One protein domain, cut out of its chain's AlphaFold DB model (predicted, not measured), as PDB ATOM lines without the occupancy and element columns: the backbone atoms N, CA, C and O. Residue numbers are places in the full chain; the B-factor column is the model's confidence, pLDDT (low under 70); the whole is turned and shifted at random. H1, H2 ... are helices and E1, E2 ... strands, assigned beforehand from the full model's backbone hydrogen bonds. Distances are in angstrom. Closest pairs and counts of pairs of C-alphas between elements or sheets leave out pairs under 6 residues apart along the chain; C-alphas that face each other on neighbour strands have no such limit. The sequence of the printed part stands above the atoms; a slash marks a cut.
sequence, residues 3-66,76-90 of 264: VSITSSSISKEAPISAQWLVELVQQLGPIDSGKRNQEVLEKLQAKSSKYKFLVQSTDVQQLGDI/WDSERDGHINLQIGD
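Overview. This is residues 3 to 66 and 76 to 90 of the 264 residues of the protein "Topoisomerase I damage affected protein 2" of Suhomyces tanzawaensis NRRL Y-17324 (UniProt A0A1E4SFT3). Two helices, H1 and H2, cover one side of an open wall of three strands: E1 and E3 are paired side by side, while E2 runs beside E3 with a gap between them. H1 crosses over the E1 and E3 side of the wall, H2 lies over E2, and the two helices meet at a steep angle. The printed part has 79 residues, with two named helices and three named strands in the order E1, H1, H2, E2, E3, and its class is mixed, helices and strands. E1 and E3 form an antiparallel sheet of two strands, and E2 pairs with no named strand. The whole is compact, with a radius of gyration of the C-alphas of 13.3 A, but elongated in outline, spanning 39 by 24 by 19 A, with the long E2 running along its length.

Along the chain. The printed part begins with strand E1, residues 3 to 8, whose first C-alpha, that of Val 3, is at (173.828, 184.893, 148.667). After nine residues comes helix H1, residues 18 to 28, which is 15.7 A from first to last C-alpha. Four residues later helix H2 begins; it holds residues 33 to 47, is 20.8 A long from first to last C-alpha, and is the longest helix. Strand E2, residues 51 to 61, is the longest strand, 32.4 A from C-alpha 51 at (179.134, 207.950, 154.369) to C-alpha 61. After the cut, strand E3 holds residues 82 to 89 and measures 23.5 A from its first C-alpha to its last, that of Gly 89 at (176.772, 179.927, 151.973).

Arrangement. E1 and E3 are antiparallel neighbours, with 154 degrees between their directions. Among the C-alphas that face each other are those of Val 3 and Ile 88, 4.6 A apart, and those of Ser 8 and Ile 84, 4.3 A apart. N 4 and O 87 are within hydrogen-bond range at 2.9 A, and so are N 85 and O 7 at 2.8 A. The closest C-alphas of E1 and H1 are those of Val 3 and Val 22, 6.4 A apart. The closest C-alphas of H1 and E3 are those of Ala 18 and Ile 84, 6.7 A apart. H1 and H2 touch, with Leu 28 and Arg 36 as the closest C-alphas at 7.3 A; they run opposite ways at a steep tilt of 53 degrees. H2 touches H1 with residues 36 to 40 alone. H2 and E2 have 14 pairs of C-alphas within 8 A, the closest being those of Asn 37 and Val 55, 5.8 A apart. E2 and E3 are near each other, with 15 pairs of C-alphas within 10 A. E1 is apart from H2 and from E2, H1 is apart from E2, and H2 is apart from E3. In both H1 and H2 every O i to N i+4 pair is within hydrogen-bond range.

Size, cuts and confidence. The two C-alphas farthest apart are those of Lys 50 and Gly 64, at 41.6 A. The first and last printed C-alphas, those of Val 3 and Asp 90, are 8.4 A apart. Residues 67 to 75 are not printed, and C-alphas 66 and 76 are 30.5 A apart across this cut. The link from E2 to E3 runs across the cut. Of the links that are printed whole, H1 to H2 and H2 to E2 are tight and E1 to H1 is short. The mean pLDDT of the printed part is 92.7, and one printed residue, Leu 63, is under 70.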
ATOM      1  N   VAL A   3     173.907 183.682 147.846       92.62
ATOM      2  CA  VAL A   3     173.828 184.893 148.667       92.62
ATOM      3  C   VAL A   3     172.360 185.281 148.774       92.62
ATOM      4  O   VAL A   3     171.670 185.371 147.757       92.62
ATOM      5  N   SER A   4     171.873 185.493 149.991       92.75
ATOM      6  CA  SER A   4     170.509 185.942 150.265       92.75
ATOM      7  C   SER A   4     170.517 187.143 151.203       92.75
ATOM      8  O   SER A   4     171.386 187.280 152.060       92.75
ATOM      9  N   ILE A   5     169.542 188.033 151.042       92.94
ATOM     10  CA  ILE A   5     169.327 189.147 151.967       92.94
ATOM     11  C   ILE A   5     168.490 188.615 153.130       92.94
ATOM     12  O   ILE A   5     167.418 188.058 152.906       92.94
ATOM     13  N   THR A   6     168.974 188.781 154.360       91.38
ATOM     14  CA  THR A   6     168.260 188.344 155.574       91.38
ATOM     15  C   THR A   6     167.549 189.492 156.272       91.38
ATOM     16  O   THR A   6     166.477 189.305 156.837       91.38
ATOM     17  N   SER A   7     168.133 190.688 156.229       90.88
ATOM     18  CA  SER A   7     167.556 191.902 156.800       90.88
ATOM     19  C   SER A   7     168.106 193.123 156.079       90.88
ATOM     20  O   SER A   7     169.240 193.120 155.606       90.88
ATOM     21  N   SER A   8     167.318 194.188 156.011       90.94
ATOM     22  CA  SER A   8     167.772 195.495 155.554       90.94
ATOM     23  C   SER A   8     166.905 196.574 156.189       90.94
ATOM     24  O   SER A   8     165.700 196.386 156.357       90.94
ATOM     25  N   SER A   9     167.508 197.706 156.548       89.12
ATOM     26  CA  SER A   9     166.746 198.902 156.905       89.12
ATOM     27  C   SER A   9     166.358 199.676 155.648       89.12
ATOM     28  O   SER A   9     167.210 199.977 154.812       89.12
ATOM     29  N   ILE A  10     165.090 200.067 155.559       70.75
ATOM     30  CA  ILE A  10     164.575 200.934 154.496       70.75
ATOM     31  C   ILE A  10     164.985 202.378 154.827       70.75
ATOM     32  O   ILE A  10     164.252 203.096 155.498       70.75
ATOM     33  N   SER A  11     166.178 202.785 154.395       81.69
ATOM     34  CA  SER A  11     166.591 204.195 154.374       81.69
ATOM     35  C   SER A  11     166.229 204.794 153.013       81.69
ATOM     36  O   SER A  11     166.389 204.139 151.981       81.69
ATOM     37  N   LYS A  12     165.722 206.034 153.006       83.62
ATOM     38  CA  LYS A  12     165.391 206.758 151.765       83.62
ATOM     39  C   LYS A  12     166.651 207.119 150.974       83.62
ATOM     40  O   LYS A  12     166.609 207.157 149.750       83.62
ATOM     41  N   GLU A  13     167.758 207.360 151.675       89.88
ATOM     42  CA  GLU A  13     169.026 207.828 151.112       89.88
ATOM     43  C   GLU A  13     170.140 206.784 151.266       89.88
ATOM     44  O   GLU A  13     171.254 207.089 151.697       89.88
ATOM     45  N   ALA A  14     169.853 205.525 150.930       92.31
ATOM     46  CA  ALA A  14     170.868 204.480 150.960       92.31
ATOM     47  C   ALA A  14     171.931 204.713 149.859       92.31
ATOM     48  O   ALA A  14     171.572 204.848 148.684       92.31
ATOM     49  N   PRO A  15     173.243 204.694 150.178       94.88
ATOM     50  CA  PRO A  15     174.310 204.884 149.183       94.88
ATOM     51  C   PRO A  15     174.440 203.707 148.205       94.88
ATOM     52  O   PRO A  15     175.090 203.814 147.161       94.88
ATOM     53  N   ILE A  16     173.848 202.563 148.550       95.06
ATOM     54  CA  ILE A  16     173.890 201.325 147.779       95.06
ATOM     55  C   ILE A  16     172.545 200.604 147.828       95.06
ATOM     56  O   ILE A  16     171.829 200.658 148.825       95.06
ATOM     57  N   SER A  17     172.218 199.881 146.755       95.38
ATOM     58  CA  SER A  17     171.088 198.954 146.747       95.38
ATOM     59  C   SER A  17     171.512 197.585 147.283       95.38
ATOM     60  O   SER A  17     172.665 197.171 147.135       95.38
ATOM     61  N   ALA A  18     170.565 196.843 147.861       95.12
ATOM     62  CA  ALA A  18     170.832 195.488 148.340       95.12
ATOM     63  C   ALA A  18     171.269 194.544 147.206       95.12
ATOM     64  O   ALA A  18     172.164 193.729 147.405       95.12
ATOM     65  N   GLN A  19     170.707 194.705 146.000       95.50
ATOM     66  CA  GLN A  19     171.101 193.910 144.831       95.50
ATOM     67  C   GLN A  19     172.543 194.174 144.402       95.50
ATOM     68  O   GLN A  19     173.283 193.229 144.156       95.50
ATOM     69  N   TRP A  20     172.979 195.435 144.408       96.50
ATOM     70  CA  TRP A  20     174.367 195.766 144.089       96.50
ATOM     71  C   TRP A  20     175.348 195.097 145.063       96.50
ATOM     72  O   TRP A  20     176.393 194.603 144.648       96.50
ATOM     73  N   LEU A  21     175.007 195.043 146.356       97.19
ATOM     74  CA  LEU A  21     175.847 194.374 147.350       97.19
ATOM     75  C   LEU A  21     175.866 192.849 147.150       97.19
ATOM     76  O   LEU A  21     176.916 192.229 147.302       97.19
ATOM     77  N   VAL A  22     174.730 192.248 146.784       96.88
ATOM     78  CA  VAL A  22     174.645 190.819 146.439       96.88
ATOM     79  C   VAL A  22     175.527 190.497 145.234       96.88
ATOM     80  O   VAL A  22     176.325 189.564 145.306       96.88
ATOM     81  N   GLU A  23     175.423 191.278 144.158       97.00
ATOM     82  CA  GLU A  23     176.246 191.126 142.953       97.00
ATOM     83  C   GLU A  23     177.734 191.267 143.272       97.00
ATOM     84  O   GLU A  23     178.529 190.426 142.858       97.00
ATOM     85  N   LEU A  24     178.104 192.279 144.066       97.44
ATOM     86  CA  LEU A  24     179.484 192.479 144.498       97.44
ATOM     87  C   LEU A  24     180.014 191.239 145.222       97.44
ATOM     88  O   LEU A  24     181.046 190.698 144.840       97.44
ATOM     89  N   VAL A  25     179.298 190.746 146.236       96.88
ATOM     90  CA  VAL A  25     179.731 189.576 147.018       96.88
ATOM     91  C   VAL A  25     179.818 188.315 146.153       96.88
ATOM     92  O   VAL A  25     180.736 187.517 146.336       96.88
ATOM     93  N   GLN A  26     178.905 188.134 145.196       95.81
ATOM     94  CA  GLN A  26     178.964 187.018 144.250       95.81
ATOM     95  C   GLN A  26     180.184 187.105 143.325       95.81
ATOM     96  O   GLN A  26     180.813 186.080 143.067       95.81
ATOM     97  N   GLN A  27     180.541 188.308 142.862       96.44
ATOM     98  CA  GLN A  27     181.721 188.536 142.019       96.44
ATOM     99  C   GLN A  27     183.034 188.230 142.748       96.44
ATOM    100  O   GLN A  27     183.954 187.707 142.122       96.44
ATOM    101  N   LEU A  28     183.121 188.507 144.054       95.12
ATOM    102  CA  LEU A  28     184.317 188.196 144.852       95.12
ATOM    103  C   LEU A  28     184.534 186.685 145.039       95.12
ATOM    104  O   LEU A  28     185.656 186.233 145.263       95.12
ATOM    105  N   GLY A  29     183.468 185.889 144.943       91.38
ATOM    106  CA  GLY A  29     183.538 184.438 145.072       91.38
ATOM    107  C   GLY A  29     183.948 183.950 146.475       91.38
ATOM    108  O   GLY A  29     183.791 184.654 147.481       91.38
ATOM    109  N   PRO A  30     184.436 182.699 146.586       89.75
ATOM    110  CA  PRO A  30     184.760 182.071 147.863       89.75
ATOM    111  C   PRO A  30     186.144 182.507 148.372       89.75
ATOM    112  O   PRO A  30     187.113 181.755 148.312       89.75
ATOM    113  N   ILE A  31     186.230 183.732 148.886       91.69
ATOM    114  CA  ILE A  31     187.419 184.251 149.580       91.69
ATOM    115  C   ILE A  31     187.250 184.218 151.103       91.69
ATOM    116  O   ILE A  31     186.135 184.088 151.610       91.69
ATOM    117  N   ASP A  32     188.362 184.343 151.828       91.88
ATOM    118  CA  ASP A  32     188.370 184.498 153.286       91.88
ATOM    119  C   ASP A  32     187.537 185.714 153.728       91.88
ATOM    120  O   ASP A  32     187.547 186.758 153.071       91.88
ATOM    121  N   SER A  33     186.829 185.595 154.852       91.75
ATOM    122  CA  SER A  33     185.918 186.636 155.339       91.75
ATOM    123  C   SER A  33     186.631 187.942 155.692       91.75
ATOM    124  O   SER A  33     186.058 189.012 155.488       91.75
ATOM    125  N   GLY A  34     187.888 187.890 156.150       93.06
ATOM    126  CA  GLY A  34     188.697 189.086 156.384       93.06
ATOM    127  C   GLY A  34     188.986 189.838 155.084       93.06
ATOM    128  O   GLY A  34     188.720 191.037 154.990       93.06
ATOM    129  N   LYS A  35     189.436 189.115 154.052       95.69
ATOM    130  CA  LYS A  35     189.662 189.681 152.710       95.69
ATOM    131  C   LYS A  35     188.370 190.213 152.089       95.69
ATOM    132  O   LYS A  35     188.358 191.317 151.559       95.69
ATOM    133  N   ARG A  36     187.264 189.474 152.230       95.56
ATOM    134  CA  ARG A  36     185.940 189.900 151.755       95.56
ATOM    135  C   ARG A  36     185.512 191.218 152.383       95.56
ATOM    136  O   ARG A  36     185.045 192.099 151.672       95.56
ATOM    137  N   ASN A  37     185.671 191.358 153.699       97.75
ATOM    138  CA  ASN A  37     185.313 192.591 154.395       97.75
ATOM    139  C   ASN A  37     186.113 193.778 153.867       97.75
ATOM    140  O   ASN A  37     185.536 194.839 153.642       97.75
ATOM    141  N   GLN A  38     187.417 193.586 153.660       98.19
ATOM    142  CA  GLN A  38     188.291 194.625 153.136       98.19
ATOM    143  C   GLN A  38     187.885 195.044 151.716       98.19
ATOM    144  O   GLN A  38     187.646 196.224 151.482       98.19
ATOM    145  N   GLU A  39     187.713 194.093 150.796       98.00
ATOM    146  CA  GLU A  39     187.342 194.401 149.408       98.00
ATOM    147  C   GLU A  39     185.955 195.052 149.306       98.00
ATOM    148  O   GLU A  39     185.764 196.013 148.557       98.00
ATOM    149  N   VAL A  40     184.980 194.583 150.093       98.19
ATOM    150  CA  VAL A  40     183.654 195.214 150.167       98.19
ATOM    151  C   VAL A  40     183.775 196.646 150.685       98.19
ATOM    152  O   VAL A  40     183.188 197.553 150.097       98.19
ATOM    153  N   LEU A  41     184.550 196.874 151.748       98.31
ATOM    154  CA  LEU A  41     184.742 198.205 152.322       98.31
ATOM    155  C   LEU A  41     185.389 199.174 151.321       98.31
ATOM    156  O   LEU A  41     184.889 200.285 151.154       98.31
ATOM    157  N   GLU A  42     186.440 198.750 150.619       98.25
ATOM    158  CA  GLU A  42     187.116 199.557 149.593       98.25
ATOM    159  C   GLU A  42     186.150 199.956 148.463       98.25
ATOM    160  O   GLU A  42     186.088 201.120 148.061       98.25
ATOM    161  N   LYS A  43     185.319 199.016 147.989       98.12
ATOM    162  CA  LYS A  43     184.310 199.292 146.950       98.12
ATOM    163  C   LYS A  43     183.199 200.224 147.439       98.12
ATOM    164  O   LYS A  43     182.718 201.043 146.656       98.12
ATOM    165  N   LEU A  44     182.790 200.121 148.704       97.81
ATOM    166  CA  LEU A  44     181.806 201.026 149.310       97.81
ATOM    167  C   LEU A  44     182.350 202.454 149.427       97.81
ATOM    168  O   LEU A  44     181.670 203.398 149.028       97.81
ATOM    169  N   GLN A  45     183.586 202.607 149.908       97.25
ATOM    170  CA  GLN A  45     184.247 203.909 150.036       97.25
ATOM    171  C   GLN A  45     184.461 204.578 148.674       97.25
ATOM    172  O   GLN A  45     184.196 205.769 148.528       97.25
ATOM    173  N   ALA A  46     184.856 203.809 147.655       97.38
ATOM    174  CA  ALA A  46     184.965 204.314 146.287       97.38
ATOM    175  C   ALA A  46     183.611 204.768 145.714       97.38
ATOM    176  O   ALA A  46     183.553 205.670 144.880       97.38
ATOM    177  N   LYS A  47     182.508 204.148 146.156       96.12
ATOM    178  CA  LYS A  47     181.155 204.474 145.700       96.12
ATOM    179  C   LYS A  47     180.579 205.716 146.376       96.12
ATOM    180  O   LYS A  47     179.799 206.432 145.750       96.12
ATOM    181  N   SER A  48     180.938 205.984 147.631       95.75
ATOM    182  CA  SER A  48     180.529 207.210 148.310       95.75
ATOM    183  C   SER A  48     181.495 207.625 149.411       95.75
ATOM    184  O   SER A  48     181.716 206.891 150.366       95.75
ATOM    185  N   SER A  49     181.985 208.861 149.339       96.19
ATOM    186  CA  SER A  49     182.759 209.494 150.412       96.19
ATOM    187  C   SER A  49     181.886 210.189 151.464       96.19
ATOM    188  O   SER A  49     182.390 210.599 152.506       96.19
ATOM    189  N   LYS A  50     180.574 210.324 151.215       96.94
ATOM    190  CA  LYS A  50     179.631 211.009 152.120       96.94
ATOM    191  C   LYS A  50     179.240 210.178 153.341       96.94
ATOM    192  O   LYS A  50     178.657 210.706 154.284       96.94
ATOM    193  N   TYR A  51     179.523 208.879 153.316       97.62
ATOM    194  CA  TYR A  51     179.134 207.950 154.369       97.62
ATOM    195  C   TYR A  51     180.364 207.276 154.964       97.62
ATOM    196  O   TYR A  51     181.329 206.963 154.268       97.62
ATOM    197  N   LYS A  52     180.306 207.003 156.266       97.88
ATOM    198  CA  LYS A  52     181.207 206.065 156.938       97.88
ATOM    199  C   LYS A  52     180.582 204.683 156.889       97.88
ATOM    200  O   LYS A  52     179.418 204.525 157.244       97.88
ATOM    201  N   PHE A  53     181.368 203.696 156.481       98.00
ATOM    202  CA  PHE A  53     180.925 202.314 156.365       98.00
ATOM    203  C   PHE A  53     181.533 201.444 157.462       98.00
ATOM    204  O   PHE A  53     182.694 201.619 157.833       98.00
ATOM    205  N   LEU A  54     180.755 200.477 157.937       97.62
ATOM    206  CA  LEU A  54     181.215 199.386 158.791       97.62
ATOM    207  C   LEU A  54     180.812 198.068 158.134       97.62
ATOM    208  O   LEU A  54     179.650 197.878 157.782       97.62
ATOM    209  N   VAL A  55     181.770 197.157 157.987       97.94
ATOM    210  CA  VAL A  55     181.546 195.825 157.417       97.94
ATOM    211  C   VAL A  55     181.931 194.787 158.462       97.94
ATOM    212  O   VAL A  55     183.060 194.771 158.946       97.94
ATOM    213  N   GLN A  56     180.985 193.927 158.819       97.06
ATOM    214  CA  GLN A  56     181.164 192.861 159.794       97.06
ATOM    215  C   GLN A  56     180.832 191.522 159.139       97.06
ATOM    216  O   GLN A  56     179.759 191.368 158.570       97.06
ATOM    217  N   SER A  57     181.718 190.537 159.279       95.88
ATOM    218  CA  SER A  57     181.425 189.146 158.914       95.88
ATOM    219  C   SER A  57     181.376 188.272 160.159       95.88
ATOM    220  O   SER A  57     182.181 188.446 161.072       95.88
ATOM    221  N   THR A  58     180.437 187.332 160.192       93.69
ATOM    222  CA  THR A  58     180.338 186.286 161.213       93.69
ATOM    223  C   THR A  58     180.309 184.933 160.522       93.69
ATOM    224  O   THR A  58     179.339 184.614 159.837       93.69
ATOM    225  N   ASP A  59     181.364 184.147 160.714       92.06
ATOM    226  CA  ASP A  59     181.477 182.804 160.154       92.06
ATOM    227  C   ASP A  59     180.965 181.768 161.147       92.06
ATOM    228  O   ASP A  59     181.394 181.708 162.301       92.06
ATOM    229  N   VAL A  60     180.055 180.922 160.681       90.06
ATOM    230  CA  VAL A  60     179.447 179.857 161.466       90.06
ATOM    231  C   VAL A  60     179.729 178.540 160.766       90.06
ATOM    232  O   VAL A  60     179.261 178.286 159.655       90.06
ATOM    233  N   GLN A  61     180.511 177.685 161.426       88.00
ATOM    234  CA  GLN A  61     180.677 176.303 160.984       88.00
ATOM    235  C   GLN A  61     179.372 175.563 161.235       88.00
ATOM    236  O   GLN A  61     178.959 175.387 162.384       88.00
ATOM    237  N   GLN A  62     178.719 175.137 160.163       76.00
ATOM    238  CA  GLN A  62     177.405 174.538 160.273       76.00
ATOM    239  C   GLN A  62     177.515 173.090 160.778       76.00
ATOM    240  O   GLN A  62     178.173 172.243 160.169       76.00
ATOM    241  N   LEU A  63     176.859 172.803 161.904       67.56
ATOM    242  CA  LEU A  63     176.544 171.450 162.373       67.56
ATOM    243  C   LEU A  63     175.014 171.284 162.360       67.56
ATOM    244  O   LEU A  63     174.376 171.343 163.407       67.56
ATOM    245  N   GLY A  64     174.429 171.119 161.170       75.94
ATOM    246  CA  GLY A  64     172.982 170.923 160.976       75.94
ATOM    247  C   GLY A  64     172.196 172.191 160.615       75.94
ATOM    248  O   GLY A  64     172.775 173.212 160.245       75.94
ATOM    249  N   ASP A  65     170.869 172.125 160.705       74.94
ATOM    250  CA  ASP A  65     169.968 173.217 160.313       74.94
ATOM    251  C   ASP A  65     169.916 174.302 161.392       74.94
ATOM    252  O   ASP A  65     169.115 174.264 162.326       74.94
ATOM    253  N   ILE A  66     170.820 175.276 161.287       74.62
ATOM    254  CA  ILE A  66     170.910 176.397 162.222       74.62
ATOM    255  C   ILE A  66     170.277 177.624 161.569       74.62
ATOM    256  O   ILE A  66     170.790 178.157 160.585       74.62
ATOM    257  N   TRP A  76     170.585 206.250 165.397       94.19
ATOM    258  CA  TRP A  76     171.060 206.850 164.147       94.19
ATOM    259  C   TRP A  76     169.919 207.558 163.404       94.19
ATOM    260  O   TRP A  76     168.756 207.457 163.808       94.19
ATOM    261  N   ASP A  77     170.235 208.291 162.343       93.69
ATOM    262  CA  ASP A  77     169.245 208.971 161.514       93.69
ATOM    263  C   ASP A  77     168.511 207.953 160.628       93.69
ATOM    264  O   ASP A  77     169.075 207.422 159.677       93.69
ATOM    265  N   SER A  78     167.234 207.685 160.910       92.31
ATOM    266  CA  SER A  78     166.447 206.680 160.179       92.31
ATOM    267  C   SER A  78     166.270 206.974 158.687       92.31
ATOM    268  O   SER A  78     165.903 206.075 157.933       92.31
ATOM    269  N   GLU A  79     166.465 208.221 158.253       94.25
ATOM    270  CA  GLU A  79     166.311 208.576 156.843       94.25
ATOM    271  C   GLU A  79     167.594 208.341 156.048       94.25
ATOM    272  O   GLU A  79     167.513 207.940 154.883       94.25
ATOM    273  N   ARG A  80     168.760 208.530 156.678       95.62
ATOM    274  CA  ARG A  80     170.069 208.581 156.002       95.62
ATOM    275  C   ARG A  80     171.011 207.440 156.381       95.62
ATOM    276  O   ARG A  80     171.835 207.035 155.564       95.62
ATOM    277  N   ASP A  81     170.860 206.890 157.576       95.81
ATOM    278  CA  ASP A  81     171.683 205.805 158.099       95.81
ATOM    279  C   ASP A  81     170.973 204.460 157.926       95.81
ATOM    280  O   ASP A  81     169.745 204.381 157.808       95.81
ATOM    281  N   GLY A  82     171.737 203.370 157.886       95.69
ATOM    282  CA  GLY A  82     171.132 202.064 157.675       95.69
ATOM    283  C   GLY A  82     172.087 200.882 157.637       95.69
ATOM    284  O   GLY A  82     173.291 201.003 157.866       95.69
ATOM    285  N   HIS A  83     171.511 199.708 157.375       96.19
ATOM    286  CA  HIS A  83     172.224 198.452 157.201       96.19
ATOM    287  C   HIS A  83     171.583 197.512 156.177       96.19
ATOM    288  O   HIS A  83     170.379 197.558 155.897       96.19
ATOM    289  N   ILE A  84     172.408 196.596 155.673       96.19
ATOM    290  CA  ILE A  84     172.024 195.415 154.899       96.19
ATOM    291  C   ILE A  84     172.753 194.207 155.495       96.19
ATOM    292  O   ILE A  84     173.973 194.224 155.649       96.19
ATOM    293  N   ASN A  85     172.005 193.149 155.794       96.00
ATOM    294  CA  ASN A  85     172.522 191.858 156.221       96.00
ATOM    295  C   ASN A  85     172.349 190.844 155.092       96.00
ATOM    296  O   ASN A  85     171.240 190.603 154.607       96.00
ATOM    297  N   LEU A  86     173.456 190.221 154.714       95.12
ATOM    298  CA  LEU A  86     173.528 189.143 153.750       95.12
ATOM    299  C   LEU A  86     173.913 187.848 154.452       95.12
ATOM    300  O   LEU A  86     174.721 187.833 155.378       95.12
ATOM    301  N   GLN A  87     173.352 186.752 153.974       93.94
ATOM    302  CA  GLN A  87     173.750 185.406 154.328       93.94
ATOM    303  C   GLN A  87     174.402 184.768 153.105       93.94
ATOM    304  O   GLN A  87     173.840 184.758 152.012       93.94
ATOM    305  N   ILE A  88     175.612 184.266 153.301       93.31
ATOM    306  CA  ILE A  88     176.486 183.719 152.275       93.31
ATOM    307  C   ILE A  88     176.762 182.266 152.648       93.31
ATOM    308  O   ILE A  88     177.181 181.971 153.765       93.31
ATOM    309  N   GLY A  89     176.532 181.345 151.728       89.56
ATOM    310  CA  GLY A  89     176.772 179.927 151.973       89.56
ATOM    311  C   GLY A  89     176.241 179.074 150.839       89.56
ATOM    312  O   GLY A  89     175.627 179.580 149.900       89.56
ATOM    313  N   ASP A  90     176.479 177.774 150.905       81.19
ATOM    314  CA  ASP A  90     175.877 176.817 149.980       81.19
ATOM    315  C   ASP A  90     174.590 176.277 150.603       81.19
ATOM    316  O   ASP A  90     174.547 175.180 151.154       81.19
TER     317      ASP A  90